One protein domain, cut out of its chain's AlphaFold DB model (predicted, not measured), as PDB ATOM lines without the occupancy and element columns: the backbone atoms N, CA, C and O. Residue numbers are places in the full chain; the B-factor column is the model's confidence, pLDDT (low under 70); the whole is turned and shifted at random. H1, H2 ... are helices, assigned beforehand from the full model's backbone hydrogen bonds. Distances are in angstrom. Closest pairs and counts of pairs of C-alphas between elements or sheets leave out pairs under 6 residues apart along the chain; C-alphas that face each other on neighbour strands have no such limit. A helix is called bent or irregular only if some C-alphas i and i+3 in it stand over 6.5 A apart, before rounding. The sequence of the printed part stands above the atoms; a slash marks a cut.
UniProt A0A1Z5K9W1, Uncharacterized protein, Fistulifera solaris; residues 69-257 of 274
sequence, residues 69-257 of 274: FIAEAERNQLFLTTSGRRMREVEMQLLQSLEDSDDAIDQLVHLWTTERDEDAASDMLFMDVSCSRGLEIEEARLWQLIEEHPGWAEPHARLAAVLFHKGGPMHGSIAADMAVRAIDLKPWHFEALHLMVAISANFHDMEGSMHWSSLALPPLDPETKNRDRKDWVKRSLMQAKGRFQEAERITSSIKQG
ATOM      1  N   PHE A  69     -22.144  17.527  27.325       70.44
ATOM      2  CA  PHE A  69     -21.829  17.789  25.918       70.44
ATOM      3  C   PHE A  69     -22.698  16.966  24.959       70.44
ATOM      4  O   PHE A  69     -23.121  17.479  23.924       70.44
ATOM      5  N   ILE A  70     -22.978  15.703  25.295       71.69
ATOM      6  CA  ILE A  70     -23.881  14.851  24.514       71.69
ATOM      7  C   ILE A  70     -25.296  15.429  24.547       71.69
ATOM      8  O   ILE A  70     -25.877  15.611  23.482       71.69
ATOM      9  N   ALA A  71     -25.800  15.804  25.726       73.31
ATOM     10  CA  ALA A  71     -27.129  16.389  25.870       73.31
ATOM     11  C   ALA A  71     -27.280  17.681  25.048       73.31
ATOM     12  O   ALA A  71     -28.246  17.826  24.305       73.31
ATOM     13  N   GLU A  72     -26.302  18.592  25.096       75.94
ATOM     14  CA  GLU A  72     -26.350  19.828  24.302       75.94
ATOM     15  C   GLU A  72     -26.214  19.557  22.793       75.94
ATOM     16  O   GLU A  72     -26.872  20.206  21.975       75.94
ATOM     17  N   ALA A  73     -25.394  18.580  22.394       74.94
ATOM     18  CA  ALA A  73     -25.283  18.168  20.996       74.94
ATOM     19  C   ALA A  73     -26.585  17.530  20.480       74.94
ATOM     20  O   ALA A  73     -26.985  17.795  19.347       74.94
ATOM     21  N   GLU A  74     -27.274  16.734  21.297       74.44
ATOM     22  CA  GLU A  74     -28.586  16.157  20.980       74.44
ATOM     23  C   GLU A  74     -29.664  17.241  20.871       74.44
ATOM     24  O   GLU A  74     -30.433  17.276  19.898       74.44
ATOM     25  N   ARG A  75     -29.660  18.194  21.812       76.56
ATOM     26  CA  ARG A  75     -30.565  19.350  21.810       76.56
ATOM     27  C   ARG A  75     -30.455  20.142  20.503       76.56
ATOM     28  O   ARG A  75     -31.464  20.458  19.864       76.56
ATOM     29  N   ASN A  76     -29.223  20.360  20.048       76.56
ATOM     30  CA  ASN A  76     -28.902  21.118  18.837       76.56
ATOM     31  C   ASN A  76     -28.833  20.281  17.542       76.56
ATOM     32  O   ASN A  76     -28.438  20.813  16.511       76.56
ATOM     33  N   GLN A  77     -29.195  18.989  17.562       75.12
ATOM     34  CA  GLN A  77     -29.070  18.067  16.410       75.12
ATOM     35  C   GLN A  77     -27.657  17.951  15.815       75.12
ATOM     36  O   GLN A  77     -27.478  17.601  14.649       75.12
ATOM     37  N   LEU A  78     -26.627  18.218  16.611       75.81
ATOM     38  CA  LEU A  78     -25.235  18.104  16.184       75.81
ATOM     39  C   LEU A  78     -24.745  16.644  16.201       75.81
ATOM     40  O   LEU A  78     -23.683  16.342  15.660       75.81
ATOM     41  N   PHE A  79     -25.515  15.735  16.806       75.94
ATOM     42  CA  PHE A  79     -25.222  14.307  16.915       75.94
ATOM     43  C   PHE A  79     -26.260  13.452  16.171       75.94
ATOM     44  O   PHE A  79     -27.465  13.663  16.300       75.94
ATOM     45  N   LEU A  80     -25.797  12.448  15.419       83.69
ATOM     46  CA  LEU A  80     -26.644  11.523  14.669       83.69
ATOM     47  C   LEU A  80     -26.818  10.201  15.420       83.69
ATOM     48  O   LEU A  80     -25.910   9.367  15.508       83.69
ATOM     49  N   THR A  81     -28.044   9.971  15.883       85.94
ATOM     50  CA  THR A  81     -28.520   8.630  16.238       85.94
ATOM     51  C   THR A  81     -28.734   7.794  14.969       85.94
ATOM     52  O   THR A  81     -28.783   8.319  13.854       85.94
ATOM     53  N   THR A  82     -28.903   6.476  15.106       86.56
ATOM     54  CA  THR A  82     -29.241   5.605  13.964       86.56
ATOM     55  C   THR A  82     -30.543   6.041  13.283       86.56
ATOM     56  O   THR A  82     -30.620   6.046  12.056       86.56
ATOM     57  N   SER A  83     -31.545   6.447  14.073       86.06
ATOM     58  CA  SER A  83     -32.811   6.970  13.548       86.06
ATOM     59  C   SER A  83     -32.604   8.306  12.833       86.06
ATOM     60  O   SER A  83     -33.007   8.454  11.681       86.06
ATOM     61  N   GLY A  84     -31.870   9.237  13.459       88.00
ATOM     62  CA  GLY A  84     -31.562  10.542  12.874       88.00
ATOM     63  C   GLY A  84     -30.828  10.427  11.538       88.00
ATOM     64  O   GLY A  84     -31.177  11.114  10.582       88.00
ATOM     65  N   ARG A  85     -29.880   9.487  11.416       92.50
ATOM     66  CA  ARG A  85     -29.204   9.194  10.143       92.50
ATOM     67  C   ARG A  85     -30.202   8.805   9.053       92.50
ATOM     68  O   ARG A  85     -30.202   9.405   7.982       92.50
ATOM     69  N   ARG A  86     -31.075   7.836   9.346       92.88
ATOM     70  CA  ARG A  86     -32.091   7.358   8.401       92.88
ATOM     71  C   ARG A  86     -33.049   8.474   7.993       92.88
ATOM     72  O   ARG A  86     -33.389   8.581   6.821       92.88
ATOM     73  N   MET A  87     -33.465   9.320   8.932       93.31
ATOM     74  CA  MET A  87     -34.344  10.453   8.634       93.31
ATOM     75  C   MET A  87     -33.681  11.460   7.693       93.31
ATOM     76  O   MET A  87     -34.322  11.901   6.746       93.31
ATOM     77  N   ARG A  88     -32.391  11.768   7.880       95.06
ATOM     78  CA  ARG A  88     -31.643  12.645   6.961       95.06
ATOM     79  C   ARG A  88     -31.458  12.032   5.577       95.06
ATOM     80  O   ARG A  88     -31.525  12.739   4.576       95.06
ATOM     81  N   GLU A  89     -31.262  10.720   5.497       96.88
ATOM     82  CA  GLU A  89     -31.223  10.005   4.218       96.88
ATOM     83  C   GLU A  89     -32.572  10.074   3.488       96.88
ATOM     84  O   GLU A  89     -32.598  10.366   2.293       96.88
ATOM     85  N   VAL A  90     -33.684   9.874   4.205       98.00
ATOM     86  CA  VAL A  90     -35.044  10.019   3.660       98.00
ATOM     87  C   VAL A  90     -35.316  11.465   3.237       98.00
ATOM     88  O   VAL A  90     -35.797  11.681   2.129       98.00
ATOM     89  N   GLU A  91     -34.945  12.457   4.052       98.25
ATOM     90  CA  GLU A  91     -35.046  13.886   3.715       98.25
ATOM     91  C   GLU A  91     -34.339  14.184   2.386       98.25
ATOM     92  O   GLU A  91     -34.929  14.783   1.492       98.25
ATOM     93  N   MET A  92     -33.103  13.706   2.206       98.56
ATOM     94  CA  MET A  92     -32.367  13.884   0.951       98.56
ATOM     95  C   MET A  92     -33.029  13.170  -0.236       98.56
ATOM     96  O   MET A  92     -33.009  13.695  -1.346       98.56
ATOM     97  N   GLN A  93     -33.621  11.992  -0.039       98.56
ATOM     98  CA  GLN A  93     -34.355  11.298  -1.105       98.56
ATOM     99  C   GLN A  93     -35.614  12.064  -1.521       98.56
ATOM    100  O   GLN A  93     -35.876  12.203  -2.714       98.56
ATOM    101  N   LEU A  94     -36.356  12.597  -0.550       98.56
ATOM    102  CA  LEU A  94     -37.542  13.411  -0.800       98.56
ATOM    103  C   LEU A  94     -37.183  14.755  -1.451       98.56
ATOM    104  O   LEU A  94     -37.857  15.183  -2.377       98.56
ATOM    105  N   LEU A  95     -36.088  15.402  -1.039       98.62
ATOM    106  CA  LEU A  95     -35.583  16.601  -1.717       98.62
ATOM    107  C   LEU A  95     -35.217  16.309  -3.176       98.62
ATOM    108  O   LEU A  95     -35.518  17.108  -4.054       98.62
ATOM    109  N   GLN A  96     -34.588  15.163  -3.443       98.69
ATOM    110  CA  GLN A  96     -34.203  14.752  -4.793       98.69
ATOM    111  C   GLN A  96     -35.416  14.512  -5.705       98.69
ATOM    112  O   GLN A  96     -35.333  14.796  -6.899       98.69
ATOM    113  N   SER A  97     -36.538  14.009  -5.179       98.38
ATOM    114  CA  SER A  97     -37.746  13.798  -5.986       98.38
ATOM    115  C   SER A  97     -38.493  15.094  -6.320       98.38
ATOM    116  O   SER A  97     -39.299  15.089  -7.252       98.38
ATOM    117  N   LEU A  98     -38.176  16.214  -5.650       98.38
ATOM    118  CA  LEU A  98     -38.743  17.528  -5.969       98.38
ATOM    119  C   LEU A  98     -38.280  18.105  -7.317       98.38
ATOM    120  O   LEU A  98     -38.794  19.146  -7.723       98.38
ATOM    121  N   GLU A  99     -37.317  17.477  -8.006       98.38
ATOM    122  CA  GLU A  99     -36.816  17.952  -9.308       98.38
ATOM    123  C   GLU A  99     -37.906  18.009 -10.379       98.38
ATOM    124  O   GLU A  99     -37.891  18.907 -11.222       98.38
ATOM    125  N   ASP A 100     -38.827  17.046 -10.349       97.44
ATOM    126  CA  ASP A 100     -39.816  16.837 -11.405       97.44
ATOM    127  C   ASP A 100     -41.250  16.644 -10.874       97.44
ATOM    128  O   ASP A 100     -42.170  16.467 -11.672       97.44
ATOM    129  N   SER A 101     -41.463  16.682  -9.553       97.81
ATOM    130  CA  SER A 101     -42.785  16.537  -8.927       97.81
ATOM    131  C   SER A 101     -42.885  17.327  -7.619       97.81
ATOM    132  O   SER A 101     -41.879  17.630  -6.985       97.81
ATOM    133  N   ASP A 102     -44.110  17.629  -7.192       97.88
ATOM    134  CA  ASP A 102     -44.420  18.200  -5.878       97.88
ATOM    135  C   ASP A 102     -44.958  17.134  -4.889       97.88
ATOM    136  O   ASP A 102     -45.265  17.449  -3.743       97.88
ATOM    137  N   ASP A 103     -45.020  15.849  -5.276       97.94
ATOM    138  CA  ASP A 103     -45.575  14.754  -4.447       97.94
ATOM    139  C   ASP A 103     -44.842  14.544  -3.105       97.94
ATOM    140  O   ASP A 103     -45.381  13.964  -2.158       97.94
ATOM    141  N   ALA A 104     -43.583  14.982  -3.020       97.88
ATOM    142  CA  ALA A 104     -42.765  14.865  -1.817       97.88
ATOM    143  C   ALA A 104     -42.928  16.037  -0.840       97.88
ATOM    144  O   ALA A 104     -42.410  15.954   0.272       97.88
ATOM    145  N   ILE A 105     -43.649  17.100  -1.212       97.69
ATOM    146  CA  ILE A 105     -43.828  18.287  -0.368       97.69
ATOM    147  C   ILE A 105     -44.500  17.920   0.962       97.69
ATOM    148  O   ILE A 105     -43.920  18.155   2.020       97.69
ATOM    149  N   ASP A 106     -45.672  17.276   0.921       96.44
ATOM    150  CA  ASP A 106     -46.410  16.903   2.138       96.44
ATOM    151  C   ASP A 106     -45.600  15.926   3.015       96.44
ATOM    152  O   ASP A 106     -45.659  15.975   4.243       96.44
ATOM    153  N   GLN A 107     -44.799  15.055   2.391       98.00
ATOM    154  CA  GLN A 107     -43.937  14.103   3.098       98.00
ATOM    155  C   GLN A 107     -42.757  14.795   3.789       98.00
ATOM    156  O   GLN A 107     -42.395  14.404   4.896       98.00
ATOM    157  N   LEU A 108     -42.170  15.821   3.164       98.19
ATOM    158  CA  LEU A 108     -41.108  16.631   3.764       98.19
ATOM    159  C   LEU A 108     -41.628  17.428   4.955       98.19
ATOM    160  O   LEU A 108     -41.027  17.352   6.021       98.19
ATOM    161  N   VAL A 109     -42.765  18.113   4.803       96.69
ATOM    162  CA  VAL A 109     -43.377  18.861   5.912       96.69
ATOM    163  C   VAL A 109     -43.719  17.931   7.068       96.69
ATOM    164  O   VAL A 109     -43.400  18.232   8.217       96.69
ATOM    165  N   HIS A 110     -44.300  16.761   6.786       96.44
ATOM    166  CA  HIS A 110     -44.567  15.773   7.827       96.44
ATOM    167  C   HIS A 110     -43.278  15.315   8.524       96.44
ATOM    168  O   HIS A 110     -43.217  15.325   9.750       96.44
ATOM    169  N   LEU A 111     -42.229  14.988   7.760       96.94
ATOM    170  CA  LEU A 111     -40.933  14.583   8.308       96.94
ATOM    171  C   LEU A 111     -40.322  15.667   9.210       96.94
ATOM    172  O   LEU A 111     -39.751  15.340  10.248       96.94
ATOM    173  N   TRP A 112     -40.432  16.943   8.829       97.44
ATOM    174  CA  TRP A 112     -39.956  18.075   9.629       97.44
ATOM    175  C   TRP A 112     -40.809  18.298  10.879       97.44
ATOM    176  O   TRP A 112     -40.261  18.556  11.949       97.44
ATOM    177  N   THR A 113     -42.124  18.102  10.773       96.19
ATOM    178  CA  THR A 113     -43.097  18.193  11.875       96.19
ATOM    179  C   THR A 113     -42.926  17.097  12.922       96.19
ATOM    180  O   THR A 113     -43.240  17.310  14.089       96.19
ATOM    181  N   THR A 114     -42.402  15.933  12.546       95.19
ATOM    182  CA  THR A 114     -42.196  14.806  13.465       95.19
ATOM    183  C   THR A 114     -40.715  14.505  13.684       95.19
ATOM    184  O   THR A 114     -40.337  13.351  13.884       95.19
ATOM    185  N   GLU A 115     -39.840  15.512  13.574       93.25
ATOM    186  CA  GLU A 115     -38.393  15.273  13.639       93.25
ATOM    187  C   GLU A 115     -37.896  14.939  15.062       93.25
ATOM    188  O   GLU A 115     -36.798  14.401  15.236       93.25
ATOM    189  N   ARG A 116     -38.685  15.282  16.084       90.69
ATOM    190  CA  ARG A 116     -38.352  15.101  17.504       90.69
ATOM    191  C   ARG A 116     -39.125  13.954  18.141       90.69
ATOM    192  O   ARG A 116     -39.696  13.122  17.443       90.69
ATOM    193  N   ASP A 117     -39.007  13.845  19.460       88.88
ATOM    194  CA  ASP A 117     -39.692  12.824  20.240       88.88
ATOM    195  C   ASP A 117     -41.213  12.865  20.043       88.88
ATOM    196  O   ASP A 117     -41.784  13.813  19.502       88.88
ATOM    197  N   GLU A 118     -41.851  11.766  20.439       92.00
ATOM    198  CA  GLU A 118     -43.265  11.502  20.181       92.00
ATOM    199  C   GLU A 118     -44.183  12.564  20.796       92.00
ATOM    200  O   GLU A 118     -45.143  12.973  20.144       92.00
ATOM    201  N   ASP A 119     -43.856  13.061  21.992       94.81
ATOM    202  CA  ASP A 119     -44.644  14.085  22.681       94.81
ATOM    203  C   ASP A 119     -44.562  15.418  21.923       94.81
ATOM    204  O   ASP A 119     -45.586  16.004  21.562       94.81
ATOM    205  N   ALA A 120     -43.346  15.856  21.588       95.06
ATOM    206  CA  ALA A 120     -43.122  17.081  20.827       95.06
ATOM    207  C   ALA A 120     -43.750  17.025  19.418       95.06
ATOM    208  O   ALA A 120     -44.354  17.995  18.951       95.06
ATOM    209  N   ALA A 121     -43.653  15.877  18.741       93.38
ATOM    210  CA  ALA A 121     -44.289  15.641  17.446       93.38
ATOM    211  C   ALA A 121     -45.823  15.643  17.549       93.38
ATOM    212  O   ALA A 121     -46.500  16.222  16.697       93.38
ATOM    213  N   SER A 122     -46.377  15.022  18.593       95.75
ATOM    214  CA  SER A 122     -47.817  15.000  18.853       95.75
ATOM    215  C   SER A 122     -48.366  16.411  19.050       95.75
ATOM    216  O   SER A 122     -49.393  16.750  18.463       95.75
ATOM    217  N   ASP A 123     -47.665  17.261  19.801       94.88
ATOM    218  CA  ASP A 123     -48.075  18.653  19.996       94.88
ATOM    219  C   ASP A 123     -48.085  19.442  18.684       94.88
ATOM    220  O   ASP A 123     -49.056  20.140  18.384       94.88
ATOM    221  N   MET A 124     -47.050  19.283  17.856       94.81
ATOM    222  CA  MET A 124     -46.979  19.927  16.540       94.81
ATOM    223  C   MET A 124     -48.101  19.477  15.596       94.81
ATOM    224  O   MET A 124     -48.666  20.300  14.874       94.81
ATOM    225  N   LEU A 125     -48.453  18.189  15.614       93.81
ATOM    226  CA  LEU A 125     -49.565  17.651  14.828       93.81
ATOM    227  C   LEU A 125     -50.930  18.076  15.387       93.81
ATOM    228  O   LEU A 125     -51.872  18.276  14.625       93.81
ATOM    229  N   PHE A 126     -51.061  18.232  16.704       92.25
ATOM    230  CA  PHE A 126     -52.302  18.700  17.317       92.25
ATOM    231  C   PHE A 126     -52.619  20.148  16.919       92.25
ATOM    232  O   PHE A 126     -53.770  20.452  16.589       92.25
ATOM    233  N   MET A 127     -51.597  21.012  16.862       92.31
ATOM    234  CA  MET A 127     -51.736  22.403  16.404       92.31
ATOM    235  C   MET A 127     -52.227  22.518  14.949       92.31
ATOM    236  O   MET A 127     -52.850  23.516  14.594       92.31
ATOM    237  N   ASP A 128     -52.020  21.489  14.119       85.88
ATOM    238  CA  ASP A 128     -52.538  21.435  12.741       85.88
ATOM    239  C   ASP A 128     -54.043  21.126  12.663       85.88
ATOM    240  O   ASP A 128     -54.689  21.387  11.643       85.88
ATOM    241  N   VAL A 129     -54.613  20.552  13.723       88.88
ATOM    242  CA  VAL A 129     -56.021  20.124  13.775       88.88
ATOM    243  C   VAL A 129     -56.894  21.156  14.478       88.88
ATOM    244  O   VAL A 129     -58.045  21.363  14.090       88.88
ATOM    245  N   SER A 130     -56.368  21.791  15.523       86.44
ATOM    246  CA  SER A 130     -57.110  22.724  16.361       86.44
ATOM    247  C   SER A 130     -56.246  23.927  16.698       86.44
ATOM    248  O   SER A 130     -55.134  23.767  17.186       86.44
ATOM    249  N   CYS A 131     -56.800  25.125  16.508       90.19
ATOM    250  CA  CYS A 131     -56.149  26.374  16.884       90.19
ATOM    251  C   CYS A 131     -56.957  27.102  17.961       90.19
ATOM    252  O   CYS A 131     -58.180  27.249  17.855       90.19
ATOM    253  N   SER A 132     -56.270  27.600  18.983       92.50
ATOM    254  CA  SER A 132     -56.845  28.474  19.992       92.50
ATOM    255  C   SER A 132     -57.221  29.836  19.402       92.50
ATOM    256  O   SER A 132     -56.734  30.277  18.355       92.50
ATOM    257  N   ARG A 133     -58.122  30.549  20.084       90.94
ATOM    258  CA  ARG A 133     -58.493  31.907  19.681       90.94
ATOM    259  C   ARG A 133     -57.270  32.818  19.801       90.94
ATOM    260  O   ARG A 133     -56.721  32.960  20.883       90.94
ATOM    261  N   GLY A 134     -56.897  33.480  18.707       90.12
ATOM    262  CA  GLY A 134     -55.753  34.402  18.694       90.12
ATOM    263  C   GLY A 134     -54.382  33.718  18.731       90.12
ATOM    264  O   GLY A 134     -53.377  34.420  18.831       90.12
ATOM    265  N   LEU A 135     -54.345  32.384  18.613       94.69
ATOM    266  CA  LEU A 135     -53.129  31.569  18.548       94.69
ATOM    267  C   LEU A 135     -52.225  31.660  19.794       94.69
ATOM    268  O   LEU A 135     -51.014  31.484  19.702       94.69
ATOM    269  N   GLU A 136     -52.787  31.990  20.960       94.38
ATOM    270  CA  GLU A 136     -52.014  32.212  22.193       94.38
ATOM    271  C   GLU A 136     -51.409  30.915  22.745       94.38
ATOM    272  O   GLU A 136     -50.267  30.915  23.204       94.38
ATOM    273  N   ILE A 137     -52.159  29.809  22.680       95.19
ATOM    274  CA  ILE A 137     -51.690  28.497  23.150       95.19
ATOM    275  C   ILE A 137     -50.591  27.972  22.224       95.19
ATOM    276  O   ILE A 137     -49.570  27.479  22.697       95.19
ATOM    277  N   GLU A 138     -50.786  28.115  20.914       95.75
ATOM    278  CA  GLU A 138     -49.844  27.675  19.888       95.75
ATOM    279  C   GLU A 138     -48.535  28.459  19.989       95.75
ATOM    280  O   GLU A 138     -47.466  27.858  20.033       95.75
ATOM    281  N   GLU A 139     -48.601  29.790  20.105       96.12
ATOM    282  CA  GLU A 139     -47.412  30.625  20.294       96.12
ATOM    283  C   GLU A 139     -46.628  30.214  21.547       96.12
ATOM    284  O   GLU A 139     -45.417  30.002  21.472       96.12
ATOM    285  N   ALA A 140     -47.306  30.065  22.691       97.19
ATOM    286  CA  ALA A 140     -46.657  29.678  23.940       97.19
ATOM    287  C   ALA A 140     -46.005  28.291  23.843       97.19
ATOM    288  O   ALA A 140     -44.870  28.112  24.292       97.19
ATOM    289  N   ARG A 141     -46.689  27.314  23.227       97.31
ATOM    290  CA  ARG A 141     -46.132  25.966  23.061       97.31
ATOM    291  C   ARG A 141     -44.955  25.955  22.091       97.31
ATOM    292  O   ARG A 141     -43.967  25.288  22.369       97.31
ATOM    293  N   LEU A 142     -45.017  26.716  21.000       98.00
ATOM    294  CA  LEU A 142     -43.916  26.828  20.041       98.00
ATOM    295  C   LEU A 142     -42.665  27.451  20.673       98.00
ATOM    296  O   LEU A 142     -41.569  26.945  20.448       98.00
ATOM    297  N   TRP A 143     -42.813  28.480  21.515       97.94
ATOM    298  CA  TRP A 143     -41.691  29.010  22.300       97.94
ATOM    299  C   TRP A 143     -41.065  27.944  23.197       97.94
ATOM    300  O   TRP A 143     -39.846  27.779  23.193       97.94
ATOM    301  N   GLN A 144     -41.890  27.178  23.913       97.56
ATOM    302  CA  GLN A 144     -41.406  26.097  24.767       97.56
ATOM    303  C   GLN A 144     -40.661  25.019  23.959       97.56
ATOM    304  O   GLN A 144     -39.565  24.617  24.339       97.56
ATOM    305  N   LEU A 145     -41.199  24.607  22.806       96.69
ATOM    306  CA  LEU A 145     -40.548  23.638  21.917       96.69
ATOM    307  C   LEU A 145     -39.202  24.147  21.381       96.69
ATOM    308  O   LEU A 145     -38.278  23.355  21.202       96.69
ATOM    309  N   ILE A 146     -39.061  25.453  21.137       97.12
ATOM    310  CA  ILE A 146     -37.788  26.070  20.731       97.12
ATOM    311  C   ILE A 146     -36.768  26.038  21.876       97.12
ATOM    312  O   ILE A 146     -35.589  25.792  21.630       97.12
ATOM    313  N   GLU A 147     -37.192  26.258  23.120       95.81
ATOM    314  CA  GLU A 147     -36.307  26.159  24.289       95.81
ATOM    315  C   GLU A 147     -35.854  24.712  24.553       95.81
ATOM    316  O   GLU A 147     -34.675  24.461  24.842       95.81
ATOM    317  N   GLU A 148     -36.783  23.761  24.418       93.88
ATOM    318  CA  GLU A 148     -36.558  22.320  24.574       93.88
ATOM    319  C   GLU A 148     -35.681  21.764  23.436       93.88
ATOM    320  O   GLU A 148     -34.763  20.972  23.673       93.88
ATOM    321  N   HIS A 149     -35.902  22.227  22.200       94.25
ATOM    322  CA  HIS A 149     -35.278  21.701  20.984       94.25
ATOM    323  C   HIS A 149     -34.789  22.803  20.016       94.25
ATOM    324  O   HIS A 149     -35.204  22.823  18.854       94.25
ATOM    325  N   PRO A 150     -33.827  23.664  20.399       93.88
ATOM    326  CA  PRO A 150     -33.345  24.783  19.583       93.88
ATOM    327  C   PRO A 150     -32.781  24.385  18.214       93.88
ATOM    328  O   PRO A 150     -32.793  25.193  17.294       93.88
ATOM    329  N   GLY A 151     -32.311  23.145  18.035       92.62
ATOM    330  CA  GLY A 151     -31.871  22.645  16.725       92.62
ATOM    331  C   GLY A 151     -33.007  22.255  15.770       92.62
ATOM    332  O   GLY A 151     -32.739  21.812  14.659       92.62
ATOM    333  N   TRP A 152     -34.271  22.341  16.195       95.81
ATOM    334  CA  TRP A 152     -35.423  21.934  15.395       95.81
ATOM    335  C   TRP A 152     -35.983  23.109  14.588       95.81
ATOM    336  O   TRP A 152     -36.509  24.067  15.148       95.81
ATOM    337  N   ALA A 153     -35.873  23.042  13.261       97.31
ATOM    338  CA  ALA A 153     -36.266  24.147  12.385       97.31
ATOM    339  C   ALA A 153     -37.783  24.414  12.361       97.31
ATOM    340  O   ALA A 153     -38.196  25.570  12.325       97.31
ATOM    341  N   GLU A 154     -38.604  23.365  12.414       97.31
ATOM    342  CA  GLU A 154     -40.049  23.474  12.189       97.31
ATOM    343  C   GLU A 154     -40.768  24.364  13.229       97.31
ATOM    344  O   GLU A 154     -41.510  25.256  12.812       97.31
ATOM    345  N   PRO A 155     -40.532  24.246  14.557       98.00
ATOM    346  CA  PRO A 155     -41.127  25.166  15.529       98.00
ATOM    347  C   PRO A 155     -40.812  26.638  15.255       98.00
ATOM    348  O   PRO A 155     -41.677  27.492  15.431       98.00
ATOM    349  N   HIS A 156     -39.604  26.945  14.770       98.50
ATOM    350  CA  HIS A 156     -39.226  28.306  14.396       98.50
ATOM    351  C   HIS A 156     -40.038  28.795  13.186       98.50
ATOM    352  O   HIS A 156     -40.586  29.897  13.216       98.50
ATOM    353  N   ALA A 157     -40.174  27.966  12.146       98.25
ATOM    354  CA  ALA A 157     -40.958  28.299  10.956       98.25
ATOM    355  C   ALA A 157     -42.446  28.508  11.290       98.25
ATOM    356  O   ALA A 157     -43.057  29.484  10.848       98.25
ATOM    357  N   ARG A 158     -43.025  27.639  12.128       97.44
ATOM    358  CA  ARG A 158     -44.424  27.763  12.558       97.44
ATOM    359  C   ARG A 158     -44.654  28.957  13.473       97.44
ATOM    360  O   ARG A 158     -45.638  29.671  13.291       97.44
ATOM    361  N   LEU A 159     -43.743  29.226  14.408       97.81
ATOM    362  CA  LEU A 159     -43.832  30.407  15.266       97.81
ATOM    363  C   LEU A 159     -43.777  31.688  14.436       97.81
ATOM    364  O   LEU A 159     -44.577  32.597  14.654       97.81
ATOM    365  N   ALA A 160     -42.895  31.740  13.436       97.88
ATOM    366  CA  ALA A 160     -42.849  32.846  12.493       97.88
ATOM    367  C   ALA A 160     -44.200  33.054  11.792       97.88
ATOM    368  O   ALA A 160     -44.683  34.183  11.714       97.88
ATOM    369  N   ALA A 161     -44.842  31.977  11.330       96.50
ATOM    370  CA  ALA A 161     -46.145  32.053  10.676       96.50
ATOM    371  C   ALA A 161     -47.251  32.542  11.629       96.50
ATOM    372  O   ALA A 161     -48.044  33.408  11.253       96.50
ATOM    373  N   VAL A 162     -47.280  32.039  12.869       95.81
ATOM    374  CA  VAL A 162     -48.220  32.481  13.916       95.81
ATOM    375  C   VAL A 162     -48.059  33.977  14.188       95.81
ATOM    376  O   VAL A 162     -49.036  34.724  14.138       95.81
ATOM    377  N   LEU A 163     -46.829  34.439  14.417       96.06
ATOM    378  CA  LEU A 163     -46.531  35.844  14.700       96.06
ATOM    379  C   LEU A 163     -46.863  36.752  13.512       96.06
ATOM    380  O   LEU A 163     -47.462  37.814  13.690       96.06
ATOM    381  N   PHE A 164     -46.536  36.318  12.293       95.12
ATOM    382  CA  PHE A 164     -46.903  37.034  11.076       95.12
ATOM    383  C   PHE A 164     -48.425  37.173  10.945       95.12
ATOM    384  O   PHE A 164     -48.918  38.262  10.653       95.12
ATOM    385  N   HIS A 165     -49.175  36.107  11.242       92.31
ATOM    386  CA  HIS A 165     -50.636  36.117  11.205       92.31
ATOM    387  C   HIS A 165     -51.261  37.027  12.271       92.31
ATOM    388  O   HIS A 165     -52.227  37.734  11.985       92.31
ATOM    389  N   LYS A 166     -50.707  37.049  13.492       90.88
ATOM    390  CA  LYS A 166     -51.151  37.960  14.565       90.88
ATOM    391  C   LYS A 166     -50.956  39.435  14.191       90.88
ATOM    392  O   LYS A 166     -51.711  40.288  14.659       90.88
ATOM    393  N   GLY A 167     -49.998  39.720  13.309       86.94
ATOM    394  CA  GLY A 167     -49.826  41.011  12.657       86.94
ATOM    395  C   GLY A 167     -49.246  42.117  13.547       86.94
ATOM    396  O   GLY A 167     -48.938  41.948  14.727       86.94
ATOM    397  N   GLY A 168     -49.092  43.297  12.947       82.94
ATOM    398  CA  GLY A 168     -48.499  44.479  13.577       82.94
ATOM    399  C   GLY A 168     -46.963  44.544  13.468       82.94
ATOM    400  O   GLY A 168     -46.306  43.525  13.252       82.94
ATOM    401  N   PRO A 169     -46.356  45.741  13.621       78.31
ATOM    402  CA  PRO A 169     -44.930  45.941  13.340       78.31
ATOM    403  C   PRO A 169     -43.992  45.138  14.249       78.31
ATOM    404  O   PRO A 169     -42.976  44.628  13.790       78.31
ATOM    405  N   MET A 170     -44.341  45.006  15.535       81.81
ATOM    406  CA  MET A 170     -43.522  44.283  16.513       81.81
ATOM    407  C   MET A 170     -43.507  42.774  16.248       81.81
ATOM    408  O   MET A 170     -42.447  42.164  16.291       81.81
ATOM    409  N   HIS A 171     -44.657  42.163  15.945       89.38
ATOM    410  CA  HIS A 171     -44.694  40.731  15.642       89.38
ATOM    411  C   HIS A 171     -44.018  40.421  14.309       89.38
ATOM    412  O   HIS A 171     -43.412  39.367  14.182       89.38
ATOM    413  N   GLY A 172     -44.057  41.340  13.340       90.44
ATOM    414  CA  GLY A 172     -43.398  41.139  12.053       90.44
ATOM    415  C   GLY A 172     -41.878  41.019  12.131       90.44
ATOM    416  O   GLY A 172     -41.311  40.164  11.456       90.44
ATOM    417  N   SER A 173     -41.209  41.815  12.973       92.94
ATOM    418  CA  SER A 173     -39.755  41.687  13.152       92.94
ATOM    419  C   SER A 173     -39.375  40.385  13.861       92.94
ATOM    420  O   SER A 173     -38.404  39.741  13.470       92.94
ATOM    421  N   ILE A 174     -40.158  39.962  14.859       96.19
ATOM    422  CA  ILE A 174     -39.945  38.681  15.550       96.19
ATOM    423  C   ILE A 174     -40.239  37.514  14.597       96.19
ATOM    424  O   ILE A 174     -39.484  36.547  14.567       96.19
ATOM    425  N   ALA A 175     -41.284  37.617  13.770       96.69
ATOM    426  CA  ALA A 175     -41.597  36.628  12.745       96.69
ATOM    427  C   ALA A 175     -40.436  36.457  11.757       96.69
ATOM    428  O   ALA A 175     -40.050  35.328  11.463       96.69
ATOM    429  N   ALA A 176     -39.840  37.562  11.296       96.94
ATOM    430  CA  ALA A 176     -38.665  37.521  10.432       96.94
ATOM    431  C   ALA A 176     -37.477  36.821  11.117       96.94
ATOM    432  O   ALA A 176     -36.875  35.936  10.517       96.94
ATOM    433  N   ASP A 177     -37.173  37.155  12.381       97.50
ATOM    434  CA  ASP A 177     -36.090  36.502  13.142       97.50
ATOM    435  C   ASP A 177     -36.321  34.988  13.271       97.50
ATOM    436  O   ASP A 177     -35.411  34.192  13.050       97.50
ATOM    437  N   MET A 178     -37.554  34.569  13.570       98.25
ATOM    438  CA  MET A 178     -37.898  33.149  13.684       98.25
ATOM    439  C   MET A 178     -37.792  32.417  12.339       98.25
ATOM    440  O   MET A 178     -37.241  31.316  12.281       98.25
ATOM    441  N   ALA A 179     -38.244  33.026  11.241       98.31
ATOM    442  CA  ALA A 179     -38.118  32.430   9.913       98.31
ATOM    443  C   ALA A 179     -36.647  32.318   9.477       98.31
ATOM    444  O   ALA A 179     -36.241  31.272   8.968       98.31
ATOM    445  N   VAL A 180     -35.823  33.337   9.751       98.38
ATOM    446  CA  VAL A 180     -34.373  33.288   9.510       98.38
ATOM    447  C   VAL A 180     -33.722  32.168  10.318       98.38
ATOM    448  O   VAL A 180     -32.960  31.397   9.750       98.38
ATOM    449  N   ARG A 181     -34.081  31.974  11.594       98.19
ATOM    450  CA  ARG A 181     -33.570  30.837  12.388       98.19
ATOM    451  C   ARG A 181     -33.932  29.481  11.790       98.19
ATOM    452  O   ARG A 181     -33.090  28.585  11.762       98.19
ATOM    453  N   ALA A 182     -35.157  29.312  11.291       98.31
ATOM    454  CA  ALA A 182     -35.542  28.081  10.600       98.31
ATOM    455  C   ALA A 182     -34.669  27.837   9.355       98.31
ATOM    456  O   ALA A 182     -34.191  26.719   9.146       98.31
ATOM    457  N   ILE A 183     -34.403  28.887   8.570       98.44
ATOM    458  CA  ILE A 183     -33.525  28.849   7.389       98.44
ATOM    459  C   ILE A 183     -32.073  28.555   7.801       98.44
ATOM    460  O   ILE A 183     -31.418  27.709   7.193       98.44
ATOM    461  N   ASP A 184     -31.580  29.153   8.883       97.12
ATOM    462  CA  ASP A 184     -30.252  28.885   9.441       97.12
ATOM    463  C   ASP A 184     -30.109  27.449   9.946       97.12
ATOM    464  O   ASP A 184     -28.998  26.922   9.992       97.12
ATOM    465  N   LEU A 185     -31.197  26.775  10.318       96.25
ATOM    466  CA  LEU A 185     -31.201  25.359  10.696       96.25
ATOM    467  C   LEU A 185     -31.363  24.434   9.480       96.25
ATOM    468  O   LEU A 185     -30.757  23.357   9.425       96.25
ATOM    469  N   LYS A 186     -32.135  24.862   8.485       97.56
ATOM    470  CA  LYS A 186     -32.384  24.138   7.239       97.56
ATOM    471  C   LYS A 186     -32.537  25.134   6.085       97.56
ATOM    472  O   LYS A 186     -33.650  25.563   5.796       97.56
ATOM    473  N   PRO A 187     -31.461  25.447   5.345       98.06
ATOM    474  CA  PRO A 187     -31.541  26.447   4.276       98.06
ATOM    475  C   PRO A 187     -32.419  26.035   3.083       98.06
ATOM    476  O   PRO A 187     -32.709  26.850   2.217       98.06
ATOM    477  N   TRP A 188     -32.857  24.774   3.042       98.25
ATOM    478  CA  TRP A 188     -33.821  24.227   2.085       98.25
ATOM    479  C   TRP A 188     -35.264  24.172   2.625       98.25
ATOM    480  O   TRP A 188     -36.128  23.567   1.984       98.25
ATOM    481  N   HIS A 189     -35.543  24.755   3.795       98.31
ATOM    482  CA  HIS A 189     -36.876  24.792   4.402       98.31
ATOM    483  C   HIS A 189     -37.792  25.734   3.618       98.31
ATOM    484  O   HIS A 189     -37.863  26.937   3.874       98.31
ATOM    485  N   PHE A 190     -38.491  25.186   2.626       98.12
ATOM    486  CA  PHE A 190     -39.236  25.990   1.658       98.12
ATOM    487  C   PHE A 190     -40.362  26.820   2.291       98.12
ATOM    488  O   PHE A 190     -40.574  27.944   1.850       98.12
ATOM    489  N   GLU A 191     -41.013  26.345   3.360       96.94
ATOM    490  CA  GLU A 191     -42.072  27.115   4.038       96.94
ATOM    491  C   GLU A 191     -41.528  28.380   4.707       96.94
ATOM    492  O   GLU A 191     -42.110  29.451   4.557       96.94
ATOM    493  N   ALA A 192     -40.369  28.293   5.368       98.25
ATOM    494  CA  ALA A 192     -39.720  29.449   5.981       98.25
ATOM    495  C   ALA A 192     -39.234  30.454   4.922       98.25
ATOM    496  O   ALA A 192     -39.397  31.662   5.091       98.25
ATOM    497  N   LEU A 193     -38.700  29.968   3.796       98.31
ATOM    498  CA  LEU A 193     -38.286  30.816   2.672       98.31
ATOM    499  C   LEU A 193     -39.475  31.546   2.036       98.31
ATOM    500  O   LEU A 193     -39.412  32.756   1.827       98.31
ATOM    501  N   HIS A 194     -40.577  30.841   1.757       97.62
ATOM    502  CA  HIS A 194     -41.799  31.461   1.232       97.62
ATOM    503  C   HIS A 194     -42.408  32.447   2.234       97.62
ATOM    504  O   HIS A 194     -42.880  33.511   1.832       97.62
ATOM    505  N   LEU A 195     -42.350  32.144   3.533       97.31
ATOM    506  CA  LEU A 195     -42.796  33.060   4.575       97.31
ATOM    507  C   LEU A 195     -41.951  34.340   4.611       97.31
ATOM    508  O   LEU A 195     -42.519  35.423   4.714       97.31
ATOM    509  N   MET A 196     -40.627  34.257   4.444       98.06
ATOM    510  CA  MET A 196     -39.772  35.448   4.351       98.06
ATOM    511  C   MET A 196     -40.128  36.334   3.152       98.06
ATOM    512  O   MET A 196     -40.177  37.554   3.294       98.06
ATOM    513  N   VAL A 197     -40.465  35.743   1.999       97.88
ATOM    514  CA  VAL A 197     -40.971  36.502   0.840       97.88
ATOM    515  C   VAL A 197     -42.234  37.283   1.209       97.88
ATOM    516  O   VAL A 197     -42.339  38.468   0.882       97.88
ATOM    517  N   ALA A 198     -43.175  36.633   1.903       96.00
ATOM    518  CA  ALA A 198     -44.433  37.241   2.332       96.00
ATOM    519  C   ALA A 198     -44.225  38.338   3.389       96.00
ATOM    520  O   ALA A 198     -44.825  39.408   3.280       96.00
ATOM    521  N   ILE A 199     -43.348  38.108   4.372       95.38
ATOM    522  CA  ILE A 199     -42.980  39.095   5.392       95.38
ATOM    523  C   ILE A 199     -42.364  40.329   4.722       95.38
ATOM    524  O   ILE A 199     -42.874  41.432   4.916       95.38
ATOM    525  N   SER A 200     -41.333  40.163   3.886       95.75
ATOM    526  CA  SER A 200     -40.688  41.283   3.185       95.75
ATOM    527  C   SER A 200     -41.681  42.069   2.325       95.75
ATOM    528  O   SER A 200     -41.731  43.297   2.402       95.75
ATOM    529  N   ALA A 201     -42.553  41.381   1.578       95.19
ATOM    530  CA  ALA A 201     -43.593  42.038   0.787       95.19
ATOM    531  C   ALA A 201     -44.580  42.840   1.660       95.19
ATOM    532  O   ALA A 201     -44.915  43.978   1.321       95.19
ATOM    533  N   ASN A 202     -45.008  42.285   2.801       93.94
ATOM    534  CA  ASN A 202     -45.915  42.945   3.744       93.94
ATOM    535  C   ASN A 202     -45.296  44.198   4.392       93.94
ATOM    536  O   ASN A 202     -46.016  45.134   4.729       93.94
ATOM    537  N   PHE A 203     -43.970  44.239   4.534       91.88
ATOM    538  CA  PHE A 203     -43.227  45.401   5.033       91.88
ATOM    539  C   PHE A 203     -42.718  46.336   3.925       91.88
ATOM    540  O   PHE A 203     -41.921  47.230   4.201       91.88
ATOM    541  N   HIS A 204     -43.203  46.171   2.688       94.25
ATOM    542  CA  HIS A 204     -42.792  46.952   1.517       94.25
ATOM    543  C   HIS A 204     -41.285  46.886   1.203       94.25
ATOM    544  O   HIS A 204     -40.753  47.748   0.502       94.25
ATOM    545  N   ASP A 205     -40.606  45.841   1.671       95.81
ATOM    546  CA  ASP A 205     -39.218  45.531   1.350       95.81
ATOM    547  C   ASP A 205     -39.167  44.663   0.084       95.81
ATOM    548  O   ASP A 205     -39.130  43.430   0.116       95.81
ATOM    549  N   MET A 206     -39.237  45.327  -1.069       96.94
ATOM    550  CA  MET A 206     -39.232  44.649  -2.363       96.94
ATOM    551  C   MET A 206     -37.893  43.951  -2.643       96.94
ATOM    552  O   MET A 206     -37.880  42.875  -3.234       96.94
ATOM    553  N   GLU A 207     -36.777  44.538  -2.210       97.50
ATOM    554  CA  GLU A 207     -35.445  43.959  -2.400       97.50
ATOM    555  C   GLU A 207     -35.303  42.652  -1.615       97.50
ATOM    556  O   GLU A 207     -34.962  41.623  -2.204       97.50
ATOM    557  N   GLY A 208     -35.676  42.652  -0.331       96.44
ATOM    558  CA  GLY A 208     -35.718  41.436   0.474       96.44
ATOM    559  C   GLY A 208     -36.678  40.396  -0.101       96.44
ATOM    560  O   GLY A 208     -36.333  39.218  -0.187       96.44
ATOM    561  N   SER A 209     -37.849  40.815  -0.590       97.44
ATOM    562  CA  SER A 209     -38.808  39.899  -1.218       97.44
ATOM    563  C   SER A 209     -38.210  39.199  -2.448       97.44
ATOM    564  O   SER A 209     -38.312  37.975  -2.571       97.44
ATOM    565  N   MET A 210     -37.510  39.937  -3.320       97.50
ATOM    566  CA  MET A 210     -36.808  39.358  -4.473       97.50
ATOM    567  C   MET A 210     -35.653  38.443  -4.049       97.50
ATOM    568  O   MET A 210     -35.493  37.360  -4.619       97.50
ATOM    569  N   HIS A 211     -34.873  38.849  -3.044       97.38
ATOM    570  CA  HIS A 211     -33.775  38.049  -2.507       97.38
ATOM    571  C   HIS A 211     -34.278  36.689  -2.009       97.38
ATOM    572  O   HIS A 211     -33.848  35.648  -2.515       97.38
ATOM    573  N   TRP A 212     -35.255  36.679  -1.098       97.81
ATOM    574  CA  TRP A 212     -35.820  35.444  -0.554       97.81
ATOM    575  C   TRP A 212     -36.532  34.609  -1.619       97.81
ATOM    576  O   TRP A 212     -36.428  33.381  -1.609       97.81
ATOM    577  N   SER A 213     -37.175  35.246  -2.604       97.38
ATOM    578  CA  SER A 213     -37.820  34.535  -3.711       97.38
ATOM    579  C   SER A 213     -36.814  33.782  -4.582       97.38
ATOM    580  O   SER A 213     -37.163  32.737  -5.126       97.38
ATOM    581  N   SER A 214     -35.577  34.276  -4.716       97.00
ATOM    582  CA  SER A 214     -34.510  33.590  -5.465       97.00
ATOM    583  C   SER A 214     -33.984  32.331  -4.755       97.00
ATOM    584  O   SER A 214     -33.422  31.433  -5.389       97.00
ATOM    585  N   LEU A 215     -34.184  32.258  -3.435       97.62
ATOM    586  CA  LEU A 215     -33.784  31.138  -2.586       97.62
ATOM    587  C   LEU A 215     -34.917  30.126  -2.382       97.62
ATOM    588  O   LEU A 215     -34.642  28.955  -2.127       97.62
ATOM    589  N   ALA A 216     -36.171  30.558  -2.497       97.25
ATOM    590  CA  ALA A 216     -37.355  29.739  -2.279       97.25
ATOM    591  C   ALA A 216     -37.545  28.633  -3.333       97.25
ATOM    592  O   ALA A 216     -36.968  28.680  -4.419       97.25
ATOM    593  N   LEU A 217     -38.380  27.635  -3.011       97.38
ATOM    594  CA  LEU A 217     -38.709  26.532  -3.920       97.38
ATOM    595  C   LEU A 217     -39.421  27.076  -5.177       97.38
ATOM    596  O   LEU A 217     -40.546  27.575  -5.046       97.38
ATOM    597  N   PRO A 218     -38.817  26.988  -6.381       97.31
ATOM    598  CA  PRO A 218     -39.424  27.498  -7.614       97.31
ATOM    599  C   PRO A 218     -40.630  26.645  -8.022       97.31
ATOM    600  O   PRO A 218     -40.613  25.452  -7.744       97.31
ATOM    601  N   PRO A 219     -41.662  27.162  -8.706       96.81
ATOM    602  CA  PRO A 219     -42.738  26.320  -9.236       96.81
ATOM    603  C   PRO A 219     -42.219  25.319 -10.286       96.81
ATOM    604  O   PRO A 219     -41.157  25.521 -10.880       96.81
ATOM    605  N   LEU A 220     -42.969  24.238 -10.523       96.56
ATOM    606  CA  LEU A 220     -42.713  23.352 -11.660       96.56
ATOM    607  C   LEU A 220     -43.057  24.077 -12.966       96.56
ATOM    608  O   LEU A 220     -44.112  24.701 -13.082       96.56
ATOM    609  N   ASP A 221     -42.171  23.960 -13.948       97.25
ATOM    610  CA  ASP A 221     -42.303  24.585 -15.256       97.25
ATOM    611  C   ASP A 221     -41.924  23.579 -16.362       97.25
ATOM    612  O   ASP A 221     -40.737  23.341 -16.634       97.25
ATOM    613  N   PRO A 222     -42.931  22.979 -17.026       95.81
ATOM    614  CA  PRO A 222     -42.708  22.045 -18.120       95.81
ATOM    615  C   PRO A 222     -41.975  22.663 -19.319       95.81
ATOM    616  O   PRO A 222     -41.267  21.938 -20.022       95.81
ATOM    617  N   GLU A 223     -42.107  23.974 -19.560       97.50
ATOM    618  CA  GLU A 223     -41.507  24.643 -20.722       97.50
ATOM    619  C   GLU A 223     -39.982  24.709 -20.593       97.50
ATOM    620  O   GLU A 223     -39.249  24.408 -21.540       97.50
ATOM    621  N   THR A 224     -39.492  25.007 -19.389       96.69
ATOM    622  CA  THR A 224     -38.055  25.011 -19.069       96.69
ATOM    623  C   THR A 224     -37.536  23.655 -18.589       96.69
ATOM    624  O   THR A 224     -36.368  23.545 -18.207       96.69
ATOM    625  N   LYS A 225     -38.366  22.599 -18.634       96.62
ATOM    626  CA  LYS A 225     -38.056  21.252 -18.113       96.62
ATOM    627  C   LYS A 225     -37.620  21.270 -16.643       96.62
ATOM    628  O   LYS A 225     -36.702  20.534 -16.258       96.62
ATOM    629  N   ASN A 226     -38.265  22.122 -15.843       97.56
ATOM    630  CA  ASN A 226     -37.996  22.315 -14.420       97.56
ATOM    631  C   ASN A 226     -36.543  22.730 -14.121       97.56
ATOM    632  O   ASN A 226     -35.987  22.329 -13.099       97.56
ATOM    633  N   ARG A 227     -35.881  23.496 -15.004       98.25
ATOM    634  CA  ARG A 227     -34.455  23.848 -14.838       98.25
ATOM    635  C   ARG A 227     -34.178  24.523 -13.494       98.25
ATOM    636  O   ARG A 227     -33.307  24.074 -12.756       98.25
ATOM    637  N   ASP A 228     -34.948  25.555 -13.161       97.50
ATOM    638  CA  ASP A 228     -34.716  26.340 -11.946       97.50
ATOM    639  C   ASP A 228     -35.013  25.507 -10.685       97.50
ATOM    640  O   ASP A 228     -34.286  25.588  -9.691       97.50
ATOM    641  N   ARG A 229     -36.019  24.620 -10.752       98.00
ATOM    642  CA  ARG A 229     -36.313  23.632  -9.705       98.00
ATOM    643  C   ARG A 229     -35.159  22.643  -9.518       98.00
ATOM    644  O   ARG A 229     -34.766  22.396  -8.383       98.00
ATOM    645  N   LYS A 230     -34.573  22.116 -10.597       98.62
ATOM    646  CA  LYS A 230     -33.401  21.220 -10.545       98.62
ATOM    647  C   LYS A 230     -32.180  21.904  -9.947       98.62
ATOM    648  O   LYS A 230     -31.492  21.321  -9.108       98.62
ATOM    649  N   ASP A 231     -31.937  23.158 -10.316       98.38
ATOM    650  CA  ASP A 231     -30.857  23.948  -9.729       98.38
ATOM    651  C   ASP A 231     -31.091  24.200  -8.234       98.38
ATOM    652  O   ASP A 231     -30.146  24.101  -7.445       98.38
ATOM    653  N   TRP A 232     -32.333  24.478  -7.827       98.44
ATOM    654  CA  TRP A 232     -32.709  24.583  -6.416       98.44
ATOM    655  C   TRP A 232     -32.459  23.267  -5.670       98.44
ATOM    656  O   TRP A 232     -31.723  23.265  -4.685       98.44
ATOM    657  N   VAL A 233     -32.966  22.135  -6.177       98.69
ATOM    658  CA  VAL A 233     -32.795  20.813  -5.548       98.69
ATOM    659  C   VAL A 233     -31.319  20.461  -5.405       98.69
ATOM    660  O   VAL A 233     -30.884  20.033  -4.337       98.69
ATOM    661  N   LYS A 234     -30.505  20.717  -6.434       98.69
ATOM    662  CA  LYS A 234     -29.058  20.499  -6.379       98.69
ATOM    663  C   LYS A 234     -28.390  21.299  -5.256       98.69
ATOM    664  O   LYS A 234     -27.545  20.745  -4.547       98.69
ATOM    665  N   ARG A 235     -28.745  22.581  -5.084       98.25
ATOM    666  CA  ARG A 235     -28.230  23.421  -3.984       98.25
ATOM    667  C   ARG A 235     -28.703  22.904  -2.623       98.25
ATOM    668  O   ARG A 235     -27.865  22.694  -1.746       98.25
ATOM    669  N   SER A 236     -29.993  22.615  -2.481       98.38
ATOM    670  CA  SER A 236     -30.601  22.075  -1.258       98.38
ATOM    671  C   SER A 236     -29.955  20.757  -0.829       98.38
ATOM    672  O   SER A 236     -29.569  20.593   0.326       98.38
ATOM    673  N   LEU A 237     -29.724  19.835  -1.768       98.56
ATOM    674  CA  LEU A 237     -29.035  18.569  -1.509       98.56
ATOM    675  C   LEU A 237     -27.572  18.761  -1.123       98.56
ATOM    676  O   LEU A 237     -27.064  18.021  -0.282       98.56
ATOM    677  N   MET A 238     -26.872  19.720  -1.732       98.38
ATOM    678  CA  MET A 238     -25.492  20.037  -1.359       98.38
ATOM    679  C   MET A 238     -25.418  20.522   0.092       98.38
ATOM    680  O   MET A 238     -24.589  20.033   0.857       98.38
ATOM    681  N   GLN A 239     -26.318  21.425   0.483       97.50
ATOM    682  CA  GLN A 239     -26.410  21.934   1.853       97.50
ATOM    683  C   GLN A 239     -26.803  20.826   2.842       97.50
ATOM    684  O   GLN A 239     -26.161  20.686   3.884       97.50
ATOM    685  N   ALA A 240     -27.793  19.995   2.499       97.19
ATOM    686  CA  ALA A 240     -28.229  18.872   3.330       97.19
ATOM    687  C   ALA A 240     -27.111  17.847   3.550       97.19
ATOM    688  O   ALA A 240     -26.845  17.454   4.687       97.19
ATOM    689  N   LYS A 241     -26.381  17.488   2.487       97.56
ATOM    690  CA  LYS A 241     -25.202  16.614   2.574       97.56
ATOM    691  C   LYS A 241     -24.099  17.223   3.432       97.56
ATOM    692  O   LYS A 241     -23.507  16.504   4.230       97.56
ATOM    693  N   GLY A 242     -23.840  18.525   3.294       96.25
ATOM    694  CA  GLY A 242     -22.853  19.232   4.110       96.25
ATOM    695  C   GLY A 242     -23.177  19.148   5.603       96.25
ATOM    696  O   GLY A 242     -22.328  18.741   6.395       96.25
ATOM    697  N   ARG A 243     -24.430  19.431   5.986       93.94
ATOM    698  CA  ARG A 243     -24.876  19.311   7.388       93.94
ATOM    699  C   ARG A 243     -24.836  17.876   7.897       93.94
ATOM    700  O   ARG A 243     -24.402  17.641   9.020       93.94
ATOM    701  N   PHE A 244     -25.233  16.915   7.067       94.12
ATOM    702  CA  PHE A 244     -25.161  15.497   7.407       94.12
ATOM    703  C   PHE A 244     -23.719  15.042   7.684       94.12
ATOM    704  O   PHE A 244     -23.456  14.404   8.700       94.12
ATOM    705  N   GLN A 245     -22.769  15.408   6.820       94.94
ATOM    706  CA  GLN A 245     -21.348  15.080   6.991       94.94
ATOM    707  C   GLN A 245     -20.744  15.730   8.238       94.94
ATOM    708  O   GLN A 245     -19.949  15.100   8.938       94.94
ATOM    709  N   GLU A 246     -21.129  16.969   8.536       91.56
ATOM    710  CA  GLU A 246     -20.674  17.647   9.746       91.56
ATOM    711  C   GLU A 246     -21.195  16.948  11.008       91.56
ATOM    712  O   GLU A 246     -20.419  16.641  11.916       91.56
ATOM    713  N   ALA A 247     -22.478  16.580  11.034       90.62
ATOM    714  CA  ALA A 247     -23.054  15.838  12.150       90.62
ATOM    715  C   ALA A 247     -22.419  14.436  12.308       90.62
ATOM    716  O   ALA A 247     -22.160  13.987  13.427       90.62
ATOM    717  N   GLU A 248     -22.063  13.760  11.209       92.12
ATOM    718  CA  GLU A 248     -21.292  12.503  11.231       92.12
ATOM    719  C   GLU A 248     -19.899  12.677  11.857       92.12
ATOM    720  O   GLU A 248     -19.440  11.837  12.644       92.12
ATOM    721  N   ARG A 249     -19.216  13.782  11.533       90.94
ATOM    722  CA  ARG A 249     -17.888  14.115  12.065       90.94
ATOM    723  C   ARG A 249     -17.938  14.380  13.569       90.94
ATOM    724  O   ARG A 249     -17.093  13.864  14.311       90.94
ATOM    725  N   ILE A 250     -18.934  15.142  14.021       87.12
ATOM    726  CA  ILE A 250     -19.185  15.422  15.441       87.12
ATOM    727  C   ILE A 250     -19.499  14.115  16.181       87.12
ATOM    728  O   ILE A 250     -18.847  13.789  17.174       87.12
ATOM    729  N   THR A 251     -20.404  13.300  15.633       87.44
ATOM    730  CA  THR A 251     -20.774  11.976  16.164       87.44
ATOM    731  C   THR A 251     -19.562  11.066  16.343       87.44
ATOM    732  O   THR A 251     -19.393  10.432  17.388       87.44
ATOM    733  N   SER A 252     -18.684  11.012  15.341       88.56
ATOM    734  CA  SER A 252     -17.466  10.197  15.385       88.56
ATOM    735  C   SER A 252     -16.482  10.700  16.445       88.56
ATOM    736  O   SER A 252     -15.913   9.900  17.188       88.56
ATOM    737  N   SER A 253     -16.341  12.021  16.572       85.56
ATOM    738  CA  SER A 253     -15.460  12.663  17.555       85.56
ATOM    739  C   SER A 253     -15.926  12.421  19.000       85.56
ATOM    740  O   SER A 253     -15.098  12.173  19.879       85.56
ATOM    741  N   ILE A 254     -17.243  12.422  19.243       82.38
ATOM    742  CA  ILE A 254     -17.855  12.089  20.544       82.38
ATOM    743  C   ILE A 254     -17.631  10.610  20.898       82.38
ATOM    744  O   ILE A 254     -17.284  10.277  22.038       82.38
ATOM    745  N   LYS A 255     -17.797   9.703  19.923       83.38
ATOM    746  CA  LYS A 255     -17.590   8.257  20.116       83.38
ATOM    747  C   LYS A 255     -16.135   7.909  20.431       83.38
ATOM    748  O   LYS A 255     -15.896   7.037  21.258       83.38
ATOM    749  N   GLN A 256     -15.181   8.601  19.813       84.12
ATOM    750  CA  GLN A 256     -13.746   8.373  20.017       84.12
ATOM    751  C   GLN A 256     -13.200   8.975  21.325       84.12
ATOM    752  O   GLN A 256     -12.029   8.779  21.637       84.12
ATOM    753  N   GLY A 257     -14.014   9.709  22.098       71.31
ATOM    754  CA  GLY A 257     -13.573  10.334  23.352       71.31
ATOM    755  C   GLY A 257     -12.540  11.454  23.158       71.31
ATOM    756  O   GLY A 257     -11.965  11.947  24.123       71.31
TER     757      GLY A 257
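What this domain is: This is residues 69 to 257 of the 274 residues of an uncharacterized protein of Fistulifera solaris (UniProt A0A1Z5K9W1). Five helices in succession, H5 to H9, fold back and forth as a slab, with H6, H7 and H8 as a three-helix bundle, H5 packed on H6 and H9 packed on H8. Next to this slab the long helix H10 runs side by side with part of H2, and H3 folds back on H2; the short H4 follows H3 and lies near H5, and the short H1 touches no helix but is near the last residues of H10. The printed part has 189 residues with ten named helices, H1 to H10 in order, and no named strand: the class is all helix. It is compact, with a radius of gyration of the C-alphas of 17.1 A and spans of 52 by 45 by 29 A.

How they stand to each other: H1, residues 69 to 75, touches no helix. H2, residues 82 to 97, and H3, residues 105 to 113, form a hairpin and touch, closest at the C-alphas of Leu 94 and Leu 108, 6.6 A apart. H4, residues 118 to 127, only just touches H3, with 3 pairs of C-alphas within 8 A, the closest being Thr 113 and Ala 121 at 6.2 A, at a steep tilt of 56 degrees. H5, residues 133 to 148, touches H6, residues 153 to 166, closest at C-alphas Leu 142 and Pro 155, 5.6 A. H6 is the hub, touching four helices; it touches H3 only at their ends and only just, with 3 pairs within 8 A, the closest being the C-alphas of Trp 112 and Glu 154 at 6.0 A. H6, H7, residues 169 to 185, and H8, residues 190 to 202, form an up and down bundle, each running against the one before. The C-alphas of Ala 160 and Ala 175, the closest of H6 and H7, are 4.0 A apart; those of Ala 179 and Ala 192, the closest of H7 and H8, 5.2 A. H9, residues 206 to 215, touches H8 in a hairpin at a shallow tilt of 10 degrees, with C-alphas Val 197 and Ser 209 closest at 4.5 A. H10, residues 227 to 255, touches H2 with residues 233 to 244 alone, opposite ways at a shallow tilt of 11 degrees; C-alphas Met 92 and Leu 237 are closest at 6.3 A. H10 is apart from H6, H7 and H8, among others. Every O i to N i+4 pair is within hydrogen-bond range in H1, H2, H3, H4, H6, H7, H8 and H10; the counts are 10 of 12 in H5 and 5 of 6 in H9.

Where its parts are: H1 begins at C-alpha 69, (-21.829, 17.789, 25.918). From first to last C-alpha, H2 is 23.2 A long, H5 24.4 A, H6 20.4 A, H7 24.9 A and H10 41.8 A. H5 is irregular: C-alphas 134 and 137 are 8.4 A apart. H10 ends at C-alpha 255, (-17.590, 8.257, 20.116).

The domain as a whole: The C-alphas of Glu 223 and Gly 257, the two farthest apart, are 54.1 A from each other. The printed part has no cut. The link from H9 to H10, 11 residues, is long. No printed residue has a pLDDT under 70; the mean of the printed part is 93.7, and that of H1 is 74.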